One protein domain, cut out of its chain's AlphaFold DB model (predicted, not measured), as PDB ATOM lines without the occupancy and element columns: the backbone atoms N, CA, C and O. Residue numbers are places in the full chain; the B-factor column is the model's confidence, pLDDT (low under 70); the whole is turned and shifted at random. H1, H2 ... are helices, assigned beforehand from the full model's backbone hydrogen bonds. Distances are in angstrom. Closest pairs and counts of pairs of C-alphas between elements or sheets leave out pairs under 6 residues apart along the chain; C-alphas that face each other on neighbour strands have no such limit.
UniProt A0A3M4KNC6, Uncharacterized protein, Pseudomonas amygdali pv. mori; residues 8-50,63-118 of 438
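This is residues 8 to 50 and 63 to 118 of the 438 residues of an uncharacterized protein of Pseudomonas amygdali pv. mori (UniProt A0A3M4KNC6). One very long straight helix, H4, makes the length of a rod; H2 packs alongside residues 69 to 80 of it, short H1 crosses it at residues 82 to 90, and H3 turns off beyond the far end of H2. Residues 91 to 118 of H4 stick out as a free arm. The printed part has 99 residues with four named helices, H1, H2, H3 and H4 in chain order, and no named strand; the class is all helix. The whole is extended, with a radius of gyration of the C-alphas of 24.9 A and spans of 90 by 22 by 18 A.

H1, residues 8 to 15, begins with C-alpha 8 at (55.973, -39.963, -106.951) and is 10.6 A long from first to last C-alpha. H2, residues 18 to 37, measures 28.7 A. H3, residues 40 to 50, measures 15.8 A. H4, residues 64 to 118, runs 80.7 A from C-alpha 64 at (48.751, -55.859, -79.664) to C-alpha 118 at (83.737, -9.673, -135.824).

H1 touches H4, about perpendicular at 75 degrees; their closest C-alphas, of Ser 12 and Gly 86, are 4.1 A apart. H2 touches H4 at a shallow tilt of 22 degrees, opposite ways, closest at the C-alphas of Ser 31 and Leu 72, 5.6 A. H2 and H3 are close but not clearly touching, about perpendicular at 88 degrees. H3 is apart from H1 and H4. Every O i to N i+4 pair is within hydrogen-bond range in H1, H2 and H4; in H3, 6 of 7 are.

The C-alphas of Glu 48 and Gly 118, the two farthest apart, are 90.6 A from each other. Residues 51 to 62 are not printed, and C-alphas 50 and 63 are 22.5 A apart across the cut. The links H1 to H2 and H2 to H3 are tight. The mean pLDDT of the printed part is 85.4; residues 40, 42, 44, 46 and 118 are under 70.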
ATOM      1  N   ARG A   8      54.598 -40.151-107.441       80.94
ATOM      2  CA  ARG A   8      55.973 -39.963-106.951       80.94
ATOM      3  C   ARG A   8      56.375 -38.493-106.893       80.94
ATOM      4  O   ARG A   8      57.016 -38.080-105.935       80.94
ATOM      5  N   LEU A   9      55.978 -37.696-107.883       81.25
ATOM      6  CA  LEU A   9      56.309 -36.272-107.945       81.25
ATOM      7  C   LEU A   9      55.628 -35.464-106.838       81.25
ATOM      8  O   LEU A   9      56.242 -34.575-106.252       81.25
ATOM      9  N   TYR A  10      54.363 -35.770-106.554       88.25
ATOM     10  CA  TYR A  10      53.608 -35.124-105.487       88.25
ATOM     11  C   TYR A  10      54.118 -35.526-104.105       88.25
ATOM     12  O   TYR A  10      54.308 -34.660-103.252       88.25
ATOM     13  N   THR A  11      54.379 -36.818-103.893       84.25
ATOM     14  CA  THR A  11      54.897 -37.318-102.611       84.25
ATOM     15  C   THR A  11      56.297 -36.776-102.333       84.25
ATOM     16  O   THR A  11      56.521 -36.245-101.247       84.25
ATOM     17  N   SER A  12      57.209 -36.787-103.311       83.12
ATOM     18  CA  SER A  12      58.551 -36.220-103.127       83.12
ATOM     19  C   SER A  12      58.513 -34.720-102.836       83.12
ATOM     20  O   SER A  12      59.142 -34.277-101.877       83.12
ATOM     21  N   LYS A  13      57.702 -33.951-103.579       86.81
ATOM     22  CA  LYS A  13      57.535 -32.502-103.375       86.81
ATOM     23  C   LYS A  13      56.931 -32.169-102.008       86.81
ATOM     24  O   LYS A  13      57.311 -31.175-101.391       86.81
ATOM     25  N   PHE A  14      55.996 -32.990-101.531       91.25
ATOM     26  CA  PHE A  14      55.402 -32.831-100.209       91.25
ATOM     27  C   PHE A  14      56.423 -33.102 -99.099       91.25
ATOM     28  O   PHE A  14      56.602 -32.255 -98.223       91.25
ATOM     29  N   PHE A  15      57.144 -34.228 -99.151       86.12
ATOM     30  CA  PHE A  15      58.130 -34.587 -98.124       86.12
ATOM     31  C   PHE A  15      59.396 -33.718 -98.151       86.12
ATOM     32  O   PHE A  15      60.040 -33.564 -97.113       86.12
ATOM     33  N   SER A  16      59.726 -33.092 -99.286       82.12
ATOM     34  CA  SER A  16      60.788 -32.079 -99.372       82.12
ATOM     35  C   SER A  16      60.354 -30.692 -98.878       82.12
ATOM     36  O   SER A  16      61.183 -29.790 -98.780       82.12
ATOM     37  N   SER A  17      59.060 -30.479 -98.615       88.56
ATOM     38  CA  SER A  17      58.540 -29.193 -98.144       88.56
ATOM     39  C   SER A  17      58.700 -29.026 -96.624       88.56
ATOM     40  O   SER A  17      58.787 -30.023 -95.896       88.56
ATOM     41  N   PRO A  18      58.653 -27.783 -96.103       91.31
ATOM     42  CA  PRO A  18      58.624 -27.536 -94.660       91.31
ATOM     43  C   PRO A  18      57.499 -28.299 -93.945       91.31
ATOM     44  O   PRO A  18      57.700 -28.822 -92.852       91.31
ATOM     45  N   LEU A  19      56.333 -28.429 -94.588       90.00
ATOM     46  CA  LEU A  19      55.167 -29.110 -94.028       90.00
ATOM     47  C   LEU A  19      55.390 -30.626 -93.898       90.00
ATOM     48  O   LEU A  19      55.049 -31.216 -92.876       90.00
ATOM     49  N   GLY A  20      56.024 -31.244 -94.898       88.19
ATOM     50  CA  GLY A  20      56.411 -32.656 -94.846       88.19
ATOM     51  C   GLY A  20      57.410 -32.944 -93.723       88.19
ATOM     52  O   GLY A  20      57.288 -33.958 -93.036       88.19
ATOM     53  N   SER A  21      58.342 -32.016 -93.469       86.88
ATOM     54  CA  SER A  21      59.266 -32.112 -92.334       86.88
ATOM     55  C   SER A  21      58.534 -32.061 -90.991       86.88
ATOM     56  O   SER A  21      58.860 -32.844 -90.105       86.88
ATOM     57  N   ILE A  22      57.528 -31.190 -90.843       91.06
ATOM     58  CA  ILE A  22      56.712 -31.093 -89.620       91.06
ATOM     59  C   ILE A  22      55.951 -32.400 -89.367       91.06
ATOM     60  O   ILE A  22      55.979 -32.919 -88.251       91.06
ATOM     61  N   VAL A  23      55.305 -32.958 -90.398       89.06
ATOM     62  CA  VAL A  23      54.561 -34.228 -90.296       89.06
ATOM     63  C   VAL A  23      55.482 -35.372 -89.876       89.06
ATOM     64  O   VAL A  23      55.123 -36.164 -89.004       89.06
ATOM     65  N   LEU A  24      56.683 -35.436 -90.454       88.88
ATOM     66  CA  LEU A  24      57.671 -36.456 -90.124       88.88
ATOM     67  C   LEU A  24      58.139 -36.337 -88.670       88.88
ATOM     68  O   LEU A  24      58.121 -37.329 -87.947       88.88
ATOM     69  N   THR A  25      58.484 -35.128 -88.216       89.50
ATOM     70  CA  THR A  25      58.874 -34.882 -86.820       89.50
ATOM     71  C   THR A  25      57.763 -35.281 -85.851       89.50
ATOM     72  O   THR A  25      58.035 -35.957 -84.861       89.50
ATOM     73  N   LEU A  26      56.510 -34.925 -86.150       90.50
ATOM     74  CA  LEU A  26      55.362 -35.257 -85.307       90.50
ATOM     75  C   LEU A  26      55.178 -36.776 -85.176       90.50
ATOM     76  O   LEU A  26      55.037 -37.288 -84.069       90.50
ATOM     77  N   PHE A  27      55.251 -37.511 -86.286       86.56
ATOM     78  CA  PHE A  27      55.144 -38.972 -86.278       86.56
ATOM     79  C   PHE A  27      56.310 -39.655 -85.560       86.56
ATOM     80  O   PHE A  27      56.090 -40.623 -84.835       86.56
ATOM     81  N   SER A  28      57.540 -39.164 -85.731       86.69
ATOM     82  CA  SER A  28      58.707 -39.696 -85.022       86.69
ATOM     83  C   SER A  28      58.584 -39.503 -83.510       86.69
ATOM     84  O   SER A  28      58.827 -40.445 -82.759       86.69
ATOM     85  N   VAL A  29      58.152 -38.317 -83.062       90.56
ATOM     86  CA  VAL A  29      57.943 -38.017 -81.635       90.56
ATOM     87  C   VAL A  29      56.801 -38.853 -81.057       90.56
ATOM     88  O   VAL A  29      56.966 -39.443 -79.993       90.56
ATOM     89  N   LEU A  30      55.671 -38.966 -81.764       85.75
ATOM     90  CA  LEU A  30      54.532 -39.785 -81.332       85.75
ATOM     91  C   LEU A  30      54.883 -41.275 -81.259       85.75
ATOM     92  O   LEU A  30      54.513 -41.943 -80.297       85.75
ATOM     93  N   SER A  31      55.624 -41.790 -82.243       85.44
ATOM     94  CA  SER A  31      56.091 -43.180 -82.268       85.44
ATOM     95  C   SER A  31      57.043 -43.470 -81.104       85.44
ATOM     96  O   SER A  31      56.819 -44.411 -80.343       85.44
ATOM     97  N   ALA A  32      58.047 -42.611 -80.889       86.62
ATOM     98  CA  ALA A  32      58.977 -42.742 -79.770       86.62
ATOM     99  C   ALA A  32      58.268 -42.636 -78.407       86.62
ATOM    100  O   ALA A  32      58.541 -43.430 -77.506       86.62
ATOM    101  N   GLY A  33      57.318 -41.702 -78.273       87.88
ATOM    102  CA  GLY A  33      56.492 -41.547 -77.076       87.88
ATOM    103  C   GLY A  33      55.635 -42.781 -76.794       87.88
ATOM    104  O   GLY A  33      55.623 -43.268 -75.666       87.88
ATOM    105  N   TYR A  34      54.985 -43.344 -77.817       85.12
ATOM    106  CA  TYR A  34      54.191 -44.567 -77.687       85.12
ATOM    107  C   TYR A  34      55.052 -45.761 -77.252       85.12
ATOM    108  O   TYR A  34      54.691 -46.470 -76.317       85.12
ATOM    109  N   ILE A  35      56.222 -45.953 -77.872       83.38
ATOM    110  CA  ILE A  35      57.164 -47.022 -77.504       83.38
ATOM    111  C   ILE A  35      57.640 -46.859 -76.053       83.38
ATOM    112  O   ILE A  35      57.712 -47.842 -75.318       83.38
ATOM    113  N   SER A  36      57.931 -45.626 -75.630       84.06
ATOM    114  CA  SER A  36      58.357 -45.325 -74.261       84.06
ATOM    115  C   SER A  36      57.264 -45.651 -73.239       84.06
ATOM    116  O   SER A  36      57.522 -46.392 -72.289       84.06
ATOM    117  N   VAL A  37      56.032 -45.185 -73.473       80.06
ATOM    118  CA  VAL A  37      54.877 -45.427 -72.591       80.06
ATOM    119  C   VAL A  37      54.504 -46.908 -72.535       80.06
ATOM    120  O   VAL A  37      54.175 -47.416 -71.468       80.06
ATOM    121  N   CYS A  38      54.586 -47.622 -73.658       73.19
ATOM    122  CA  CYS A  38      54.307 -49.057 -73.721       73.19
ATOM    123  C   CYS A  38      55.455 -49.938 -73.198       73.19
ATOM    124  O   CYS A  38      55.308 -51.162 -73.178       73.19
ATOM    125  N   SER A  39      56.583 -49.363 -72.766       78.81
ATOM    126  CA  SER A  39      57.594 -50.133 -72.040       78.81
ATOM    127  C   SER A  39      57.030 -50.575 -70.683       78.81
ATOM    128  O   SER A  39      56.358 -49.812 -69.983       78.81
ATOM    129  N   SER A  40      57.265 -51.837 -70.320       65.94
ATOM    130  CA  SER A  40      56.537 -52.532 -69.246       65.94
ATOM    131  C   SER A  40      56.613 -51.857 -67.872       65.94
ATOM    132  O   SER A  40      55.693 -52.008 -67.075       65.94
ATOM    133  N   GLN A  41      57.674 -51.096 -67.596       71.25
ATOM    134  CA  GLN A  41      57.842 -50.385 -66.325       71.25
ATOM    135  C   GLN A  41      57.046 -49.072 -66.266       71.25
ATOM    136  O   GLN A  41      56.460 -48.766 -65.232       71.25
ATOM    137  N   ILE A  42      56.979 -48.321 -67.370       68.75
ATOM    138  CA  ILE A  42      56.284 -47.023 -67.428       68.75
ATOM    139  C   ILE A  42      54.773 -47.233 -67.509       68.75
ATOM    140  O   ILE A  42      54.013 -46.524 -66.854       68.75
ATOM    141  N   TYR A  43      54.331 -48.251 -68.249       71.38
ATOM    142  CA  TYR A  43      52.913 -48.584 -68.348       71.38
ATOM    143  C   TYR A  43      52.299 -48.905 -66.977       71.38
ATOM    144  O   TYR A  43      51.226 -48.397 -66.655       71.38
ATOM    145  N   GLY A  44      53.011 -49.680 -66.146       68.31
ATOM    146  CA  GLY A  44      52.584 -49.992 -64.778       68.31
ATOM    147  C   GLY A  44      52.479 -48.747 -63.893       68.31
ATOM    148  O   GLY A  44      51.463 -48.552 -63.231       68.31
ATOM    149  N   GLN A  45      53.472 -47.853 -63.960       73.19
ATOM    150  CA  GLN A  45      53.463 -46.583 -63.223       73.19
ATOM    151  C   GLN A  45      52.326 -45.651 -63.673       73.19
ATOM    152  O   GLN A  45      51.683 -45.014 -62.844       73.19
ATOM    153  N   CYS A  46      52.030 -45.580 -64.975       68.94
ATOM    154  CA  CYS A  46      50.913 -44.783 -65.488       68.94
ATOM    155  C   CYS A  46      49.544 -45.351 -65.091       68.94
ATOM    156  O   CYS A  46      48.634 -44.573 -64.811       68.94
ATOM    157  N   GLN A  47      49.382 -46.679 -65.063       70.06
ATOM    158  CA  GLN A  47      48.139 -47.313 -64.609       70.06
ATOM    159  C   GLN A  47      47.856 -47.022 -63.132       70.06
ATOM    160  O   GLN A  47      46.722 -46.685 -62.791       70.06
ATOM    161  N   GLU A  48      48.888 -47.097 -62.288       73.25
ATOM    162  CA  GLU A  48      48.805 -46.772 -60.861       73.25
ATOM    163  C   GLU A  48      48.412 -45.300 -60.644       73.25
ATOM    164  O   GLU A  48      47.525 -44.994 -59.850       73.25
ATOM    165  N   LEU A  49      48.997 -44.386 -61.423       75.75
ATOM    166  CA  LEU A  49      48.771 -42.943 -61.299       75.75
ATOM    167  C   LEU A  49      47.404 -42.481 -61.842       75.75
ATOM    168  O   LEU A  49      46.856 -41.490 -61.366       75.75
ATOM    169  N   LEU A  50      46.837 -43.194 -62.823       77.44
ATOM    170  CA  LEU A  50      45.517 -42.903 -63.406       77.44
ATOM    171  C   LEU A  50      44.354 -43.600 -62.677       77.44
ATOM    172  O   LEU A  50      43.199 -43.362 -63.029       77.44
ATOM    173  N   TYR A  63      49.647 -59.479 -77.606       80.06
ATOM    174  CA  TYR A  63      50.790 -58.876 -78.312       80.06
ATOM    175  C   TYR A  63      50.458 -57.588 -79.102       80.06
ATOM    176  O   TYR A  63      51.263 -57.115 -79.903       80.06
ATOM    177  N   THR A  64      49.280 -56.997 -78.899       79.69
ATOM    178  CA  THR A  64      48.751 -55.859 -79.664       79.69
ATOM    179  C   THR A  64      49.629 -54.615 -79.551       79.69
ATOM    180  O   THR A  64      49.886 -53.960 -80.559       79.69
ATOM    181  N   HIS A  65      50.164 -54.310 -78.366       78.31
ATOM    182  CA  HIS A  65      51.042 -53.150 -78.169       78.31
ATOM    183  C   HIS A  65      52.375 -53.283 -78.911       78.31
ATOM    184  O   HIS A  65      52.840 -52.311 -79.504       78.31
ATOM    185  N   LEU A  66      52.947 -54.491 -78.938       79.56
ATOM    186  CA  LEU A  66      54.183 -54.786 -79.663       79.56
ATOM    187  C   LEU A  66      53.975 -54.660 -81.180       79.56
ATOM    188  O   LEU A  66      54.797 -54.062 -81.868       79.56
ATOM    189  N   VAL A  67      52.848 -55.171 -81.689       85.19
ATOM    190  CA  VAL A  67      52.475 -55.039 -83.107       85.19
ATOM    191  C   VAL A  67      52.287 -53.568 -83.479       85.19
ATOM    192  O   VAL A  67      52.832 -53.124 -84.486       85.19
ATOM    193  N   MET A  68      51.594 -52.783 -82.650       84.69
ATOM    194  CA  MET A  68      51.418 -51.346 -82.887       84.69
ATOM    195  C   MET A  68      52.747 -50.581 -82.860       84.69
ATOM    196  O   MET A  68      52.992 -49.761 -83.742       84.69
ATOM    197  N   ALA A  69      53.632 -50.876 -81.904       83.06
ATOM    198  CA  ALA A  69      54.964 -50.276 -81.832       83.06
ATOM    199  C   ALA A  69      55.812 -50.608 -83.071       83.06
ATOM    200  O   ALA A  69      56.465 -49.726 -83.634       83.06
ATOM    201  N   LEU A  70      55.761 -51.859 -83.543       86.38
ATOM    202  CA  LEU A  70      56.437 -52.282 -84.767       86.38
ATOM    203  C   LEU A  70      55.892 -51.534 -85.990       86.38
ATOM    204  O   LEU A  70      56.674 -50.987 -86.763       86.38
ATOM    205  N   VAL A  71      54.566 -51.452 -86.141       89.00
ATOM    206  CA  VAL A  71      53.916 -50.727 -87.246       89.00
ATOM    207  C   VAL A  71      54.300 -49.246 -87.235       89.00
ATOM    208  O   VAL A  71      54.648 -48.703 -88.282       89.00
ATOM    209  N   LEU A  72      54.309 -48.597 -86.067       85.94
ATOM    210  CA  LEU A  72      54.719 -47.196 -85.926       85.94
ATOM    211  C   LEU A  72      56.205 -46.980 -86.247       85.94
ATOM    212  O   LEU A  72      56.562 -45.977 -86.866       85.94
ATOM    213  N   THR A  73      57.073 -47.923 -85.875       85.38
ATOM    214  CA  THR A  73      58.514 -47.867 -86.181       85.38
ATOM    215  C   THR A  73      58.766 -48.043 -87.678       85.38
ATOM    216  O   THR A  73      59.497 -47.257 -88.281       85.38
ATOM    217  N   VAL A  74      58.116 -49.030 -88.302       90.31
ATOM    218  CA  VAL A  74      58.182 -49.257 -89.753       90.31
ATOM    219  C   VAL A  74      57.618 -48.052 -90.509       90.31
ATOM    220  O   VAL A  74      58.229 -47.606 -91.477       90.31
ATOM    221  N   GLY A  75      56.512 -47.469 -90.039       89.75
ATOM    222  CA  GLY A  75      55.936 -46.250 -90.607       89.75
ATOM    223  C   GLY A  75      56.883 -45.050 -90.525       89.75
ATOM    224  O   GLY A  75      57.065 -44.342 -91.516       89.75
ATOM    225  N   ALA A  76      57.547 -44.845 -89.383       85.88
ATOM    226  CA  ALA A  76      58.534 -43.779 -89.217       85.88
ATOM    227  C   ALA A  76      59.755 -43.971 -90.137       85.88
ATOM    228  O   ALA A  76      60.168 -43.026 -90.808       85.88
ATOM    229  N   LEU A  77      60.288 -45.196 -90.227       88.69
ATOM    230  CA  LEU A  77      61.379 -45.538 -91.149       88.69
ATOM    231  C   LEU A  77      60.981 -45.315 -92.612       88.69
ATOM    232  O   LEU A  77      61.750 -44.730 -93.374       88.69
ATOM    233  N   ALA A  78      59.768 -45.721 -92.996       89.06
ATOM    234  CA  ALA A  78      59.242 -45.488 -94.336       89.06
ATOM    235  C   ALA A  78      59.143 -43.988 -94.652       89.06
ATOM    236  O   ALA A  78      59.504 -43.574 -95.751       89.06
ATOM    237  N   MET A  79      58.723 -43.156 -93.693       87.62
ATOM    238  CA  MET A  79      58.667 -41.703 -93.883       87.62
ATOM    239  C   MET A  79      60.048 -41.053 -94.003       87.62
ATOM    240  O   MET A  79      60.233 -40.195 -94.867       87.62
ATOM    241  N   VAL A  80      61.033 -41.478 -93.203       89.38
ATOM    242  CA  VAL A  80      62.428 -41.018 -93.346       89.38
ATOM    243  C   VAL A  80      62.974 -41.396 -94.719       89.38
ATOM    244  O   VAL A  80      63.517 -40.545 -95.418       89.38
ATOM    245  N   TRP A  81      62.753 -42.637 -95.149       90.94
ATOM    246  CA  TRP A  81      63.168 -43.100 -96.468       90.94
ATOM    247  C   TRP A  81      62.504 -42.311 -97.609       90.94
ATOM    248  O   TRP A  81      63.181 -41.913 -98.555       90.94
ATOM    249  N   LEU A  82      61.199 -42.019 -97.511       87.25
ATOM    250  CA  LEU A  82      60.484 -41.185 -98.486       87.25
ATOM    251  C   LEU A  82      61.032 -39.752 -98.542       87.25
ATOM    252  O   LEU A  82      61.136 -39.182 -99.629       87.25
ATOM    253  N   ARG A  83      61.416 -39.177 -97.395       88.00
ATOM    254  CA  ARG A  83      62.030 -37.845 -97.325       88.00
ATOM    255  C   ARG A  83      63.414 -37.813 -97.964       88.00
ATOM    256  O   ARG A  83      63.650 -36.947 -98.801       88.00
ATOM    257  N   GLU A  84      64.298 -38.741 -97.607       90.94
ATOM    258  CA  GLU A  84      65.643 -38.841 -98.197       90.94
ATOM    259  C   GLU A  84      65.562 -39.001 -99.716       90.94
ATOM    260  O   GLU A  84      66.237 -38.302-100.472       90.94
ATOM    261  N   ARG A  85      64.636 -39.846-100.180       87.94
ATOM    262  CA  ARG A  85      64.377 -40.018-101.608       87.94
ATOM    263  C   ARG A  85      63.879 -38.729-102.270       87.94
ATOM    264  O   ARG A  85      64.324 -38.398-103.363       87.94
ATOM    265  N   GLY A  86      62.991 -37.984-101.610       86.31
ATOM    266  CA  GLY A  86      62.497 -36.708-102.126       86.31
ATOM    267  C   GLY A  86      63.566 -35.613-102.190       86.31
ATOM    268  O   GLY A  86      63.582 -34.834-103.141       86.31
ATOM    269  N   LEU A  87      64.484 -35.576-101.221       86.50
ATOM    270  CA  LEU A  87      65.625 -34.658-101.228       86.50
ATOM    271  C   LEU A  87      66.629 -35.006-102.331       86.50
ATOM    272  O   LEU A  87      67.083 -34.102-103.030       86.50
ATOM    273  N   ALA A  88      66.921 -36.294-102.533       90.25
ATOM    274  CA  ALA A  88      67.783 -36.754-103.619       90.25
ATOM    275  C   ALA A  88      67.209 -36.390-104.999       90.25
ATOM    276  O   ALA A  88      67.916 -35.832-105.837       90.25
ATOM    277  N   ASP A  89      65.908 -36.613-105.214       87.12
ATOM    278  CA  ASP A  89      65.232 -36.233-106.461       87.12
ATOM    279  C   ASP A  89      65.261 -34.710-106.691       87.12
ATOM    280  O   ASP A  89      65.429 -34.251-107.823       87.12
ATOM    281  N   LEU A  90      65.099 -33.906-105.634       87.56
ATOM    282  CA  LEU A  90      65.166 -32.446-105.727       87.56
ATOM    283  C   LEU A  90      66.586 -31.957-106.036       87.56
ATOM    284  O   LEU A  90      66.743 -31.035-106.838       87.56
ATOM    285  N   ALA A  91      67.606 -32.575-105.438       91.00
ATOM    286  CA  ALA A  91      69.004 -32.269-105.721       91.00
ATOM    287  C   ALA A  91      69.348 -32.559-107.189       91.00
ATOM    288  O   ALA A  91      69.853 -31.672-107.872       91.00
ATOM    289  N   LEU A  92      68.961 -33.734-107.700       92.44
ATOM    290  CA  LEU A  92      69.163 -34.110-109.103       92.44
ATOM    291  C   LEU A  92      68.470 -33.146-110.073       92.44
ATOM    292  O   LEU A  92      69.036 -32.786-111.102       92.44
ATOM    293  N   ARG A  93      67.255 -32.684-109.753       89.50
ATOM    294  CA  ARG A  93      66.555 -31.687-110.583       89.50
ATOM    295  C   ARG A  93      67.252 -30.340-110.582       89.50
ATOM    296  O   ARG A  93      67.402 -29.751-111.642       89.50
ATOM    297  N   LYS A  94      67.695 -29.865-109.417       93.31
ATOM    298  CA  LYS A  94      68.447 -28.608-109.340       93.31
ATOM    299  C   LYS A  94      69.774 -28.690-110.083       93.31
ATOM    300  O   LYS A  94      70.160 -27.721-110.721       93.31
ATOM    301  N   GLU A  95      70.455 -29.828-110.029       95.06
ATOM    302  CA  GLU A  95      71.678 -30.053-110.800       95.06
ATOM    303  C   GLU A  95      71.396 -30.051-112.313       95.06
ATOM    304  O   GLU A  95      72.101 -29.390-113.077       95.06
ATOM    305  N   ALA A  96      70.305 -30.689-112.748       95.38
ATOM    306  CA  ALA A  96      69.855 -30.646-114.140       95.38
ATOM    307  C   ALA A  96      69.469 -29.222-114.594       95.38
ATOM    308  O   ALA A  96      69.815 -28.803-115.695       95.38
ATOM    309  N   GLU A  97      68.791 -28.445-113.746       96.38
ATOM    310  CA  GLU A  97      68.445 -27.046-114.034       96.38
ATOM    311  C   GLU A  97      69.693 -26.156-114.123       96.38
ATOM    312  O   GLU A  97      69.814 -25.352-115.046       96.38
ATOM    313  N   LEU A  98      70.651 -26.315-113.203       95.12
ATOM    314  CA  LEU A  98      71.901 -25.550-113.207       95.12
ATOM    315  C   LEU A  98      72.781 -25.880-114.416       95.12
ATOM    316  O   LEU A  98      73.381 -24.974-114.991       95.12
ATOM    317  N   THR A  99      72.843 -27.146-114.830       96.00
ATOM    318  CA  THR A  99      73.594 -27.557-116.028       96.00
ATOM    319  C   THR A  99      72.938 -27.045-117.310       96.00
ATOM    320  O   THR A  99      73.641 -26.543-118.186       96.00
ATOM    321  N   ALA A 100      71.603 -27.066-117.401       96.00
ATOM    322  CA  ALA A 100      70.874 -26.458-118.516       96.00
ATOM    323  C   ALA A 100      71.090 -24.935-118.589       96.00
ATOM    324  O   ALA A 100      71.355 -24.397-119.665       96.00
ATOM    325  N   LEU A 101      71.045 -24.242-117.446       96.88
ATOM    326  CA  LEU A 101      71.327 -22.807-117.360       96.88
ATOM    327  C   LEU A 101      72.777 -22.488-117.762       96.88
ATOM    328  O   LEU A 101      73.023 -21.518-118.479       96.88
ATOM    329  N   ALA A 102      73.741 -23.300-117.318       95.50
ATOM    330  CA  ALA A 102      75.148 -23.135-117.669       95.50
ATOM    331  C   ALA A 102      75.372 -23.297-119.181       95.50
ATOM    332  O   ALA A 102      76.000 -22.432-119.790       95.50
ATOM    333  N   ALA A 103      74.784 -24.329-119.793       95.69
ATOM    334  CA  ALA A 103      74.849 -24.549-121.237       95.69
ATOM    335  C   ALA A 103      74.208 -23.394-122.029       95.69
ATOM    336  O   ALA A 103      74.761 -22.944-123.033       95.69
ATOM    337  N   GLN A 104      73.074 -22.862-121.558       96.12
ATOM    338  CA  GLN A 104      72.432 -21.699-122.175       96.12
ATOM    339  C   GLN A 104      73.320 -20.448-122.096       96.12
ATOM    340  O   GLN A 104      73.451 -19.717-123.078       96.12
ATOM    341  N   LYS A 105      73.946 -20.200-120.940       95.62
ATOM    342  CA  LYS A 105      74.842 -19.055-120.749       95.62
ATOM    343  C   LYS A 105      76.105 -19.172-121.605       95.62
ATOM    344  O   LYS A 105      76.553 -18.174-122.157       95.62
ATOM    345  N   GLU A 106      76.662 -20.373-121.733       95.88
ATOM    346  CA  GLU A 106      77.815 -20.631-122.600       95.88
ATOM    347  C   GLU A 106      77.475 -20.399-124.078       95.88
ATOM    348  O   GLU A 106      78.250 -19.760-124.789       95.88
ATOM    349  N   ALA A 107      76.293 -20.832-124.532       94.31
ATOM    350  CA  ALA A 107      75.825 -20.573-125.892       94.31
ATOM    351  C   ALA A 107      75.693 -19.067-126.184       94.31
ATOM    352  O   ALA A 107      76.182 -18.608-127.216       94.31
ATOM    353  N   LEU A 108      75.118 -18.297-125.251       95.19
ATOM    354  CA  LEU A 108      75.017 -16.836-125.356       95.19
ATOM    355  C   LEU A 108      76.391 -16.157-125.395       95.19
ATOM    356  O   LEU A 108      76.642 -15.335-126.269       95.19
ATOM    357  N   LEU A 109      77.308 -16.531-124.496       90.06
ATOM    358  CA  LEU A 109      78.662 -15.966-124.482       90.06
ATOM    359  C   LEU A 109      79.429 -16.286-125.766       90.06
ATOM    360  O   LEU A 109      80.197 -15.461-126.251       90.06
ATOM    361  N   LYS A 110      79.230 -17.476-126.336       90.06
ATOM    362  CA  LYS A 110      79.846 -17.855-127.609       90.06
ATOM    363  C   LYS A 110      79.296 -17.029-128.774       90.06
ATOM    364  O   LYS A 110      80.059 -16.675-129.669       90.06
ATOM    365  N   GLU A 111      78.005 -16.706-128.757       88.38
ATOM    366  CA  GLU A 111      77.379 -15.816-129.737       88.38
ATOM    367  C   GLU A 111      77.890 -14.372-129.596       88.38
ATOM    368  O   GLU A 111      78.312 -13.777-130.588       88.38
ATOM    369  N   GLU A 112      77.960 -13.846-128.369       84.69
ATOM    370  CA  GLU A 112      78.524 -12.519-128.090       84.69
ATOM    371  C   GLU A 112      80.007 -12.428-128.464       84.69
ATOM    372  O   GLU A 112      80.413 -11.460-129.105       84.69
ATOM    373  N   ASN A 113      80.819 -13.435-128.129       76.56
ATOM    374  CA  ASN A 113      82.234 -13.466-128.502       76.56
ATOM    375  C   ASN A 113      82.408 -13.510-130.019       76.56
ATOM    376  O   ASN A 113      83.207 -12.747-130.550       76.56
ATOM    377  N   LYS A 114      81.617 -14.321-130.732       77.94
ATOM    378  CA  LYS A 114      81.637 -14.345-132.199       77.94
ATOM    379  C   LYS A 114      81.268 -12.976-132.791       77.94
ATOM    380  O   LYS A 114      81.870 -12.553-133.774       77.94
ATOM    381  N   ALA A 115      80.320 -12.263-132.180       73.12
ATOM    382  CA  ALA A 115      79.968 -10.902-132.581       73.12
ATOM    383  C   ALA A 115      81.080  -9.882-132.258       73.12
ATOM    384  O   ALA A 115      81.363  -9.000-133.069       73.12
ATOM    385  N   MET A 116      81.739  -9.996-131.101       72.06
ATOM    386  CA  MET A 116      82.840  -9.111-130.697       72.06
ATOM    387  C   MET A 116      84.121  -9.340-131.505       72.06
ATOM    388  O   MET A 116      84.770  -8.369-131.887       72.06
ATOM    389  N   GLU A 117      84.472 -10.589-131.810       70.25
ATOM    390  CA  GLU A 117      85.592 -10.929-132.699       70.25
ATOM    391  C   GLU A 117      85.366 -10.354-134.104       70.25
ATOM    392  O   GLU A 117      86.291  -9.797-134.701       70.25
ATOM    393  N   GLY A 118      84.120 -10.368-134.591       64.62
ATOM    394  CA  GLY A 118      83.737  -9.673-135.824       64.62
ATOM    395  C   GLY A 118      83.948  -8.152-135.769       64.62
ATOM    396  O   GLY A 118      84.368  -7.555-136.756       64.62
TER     397      GLY A 118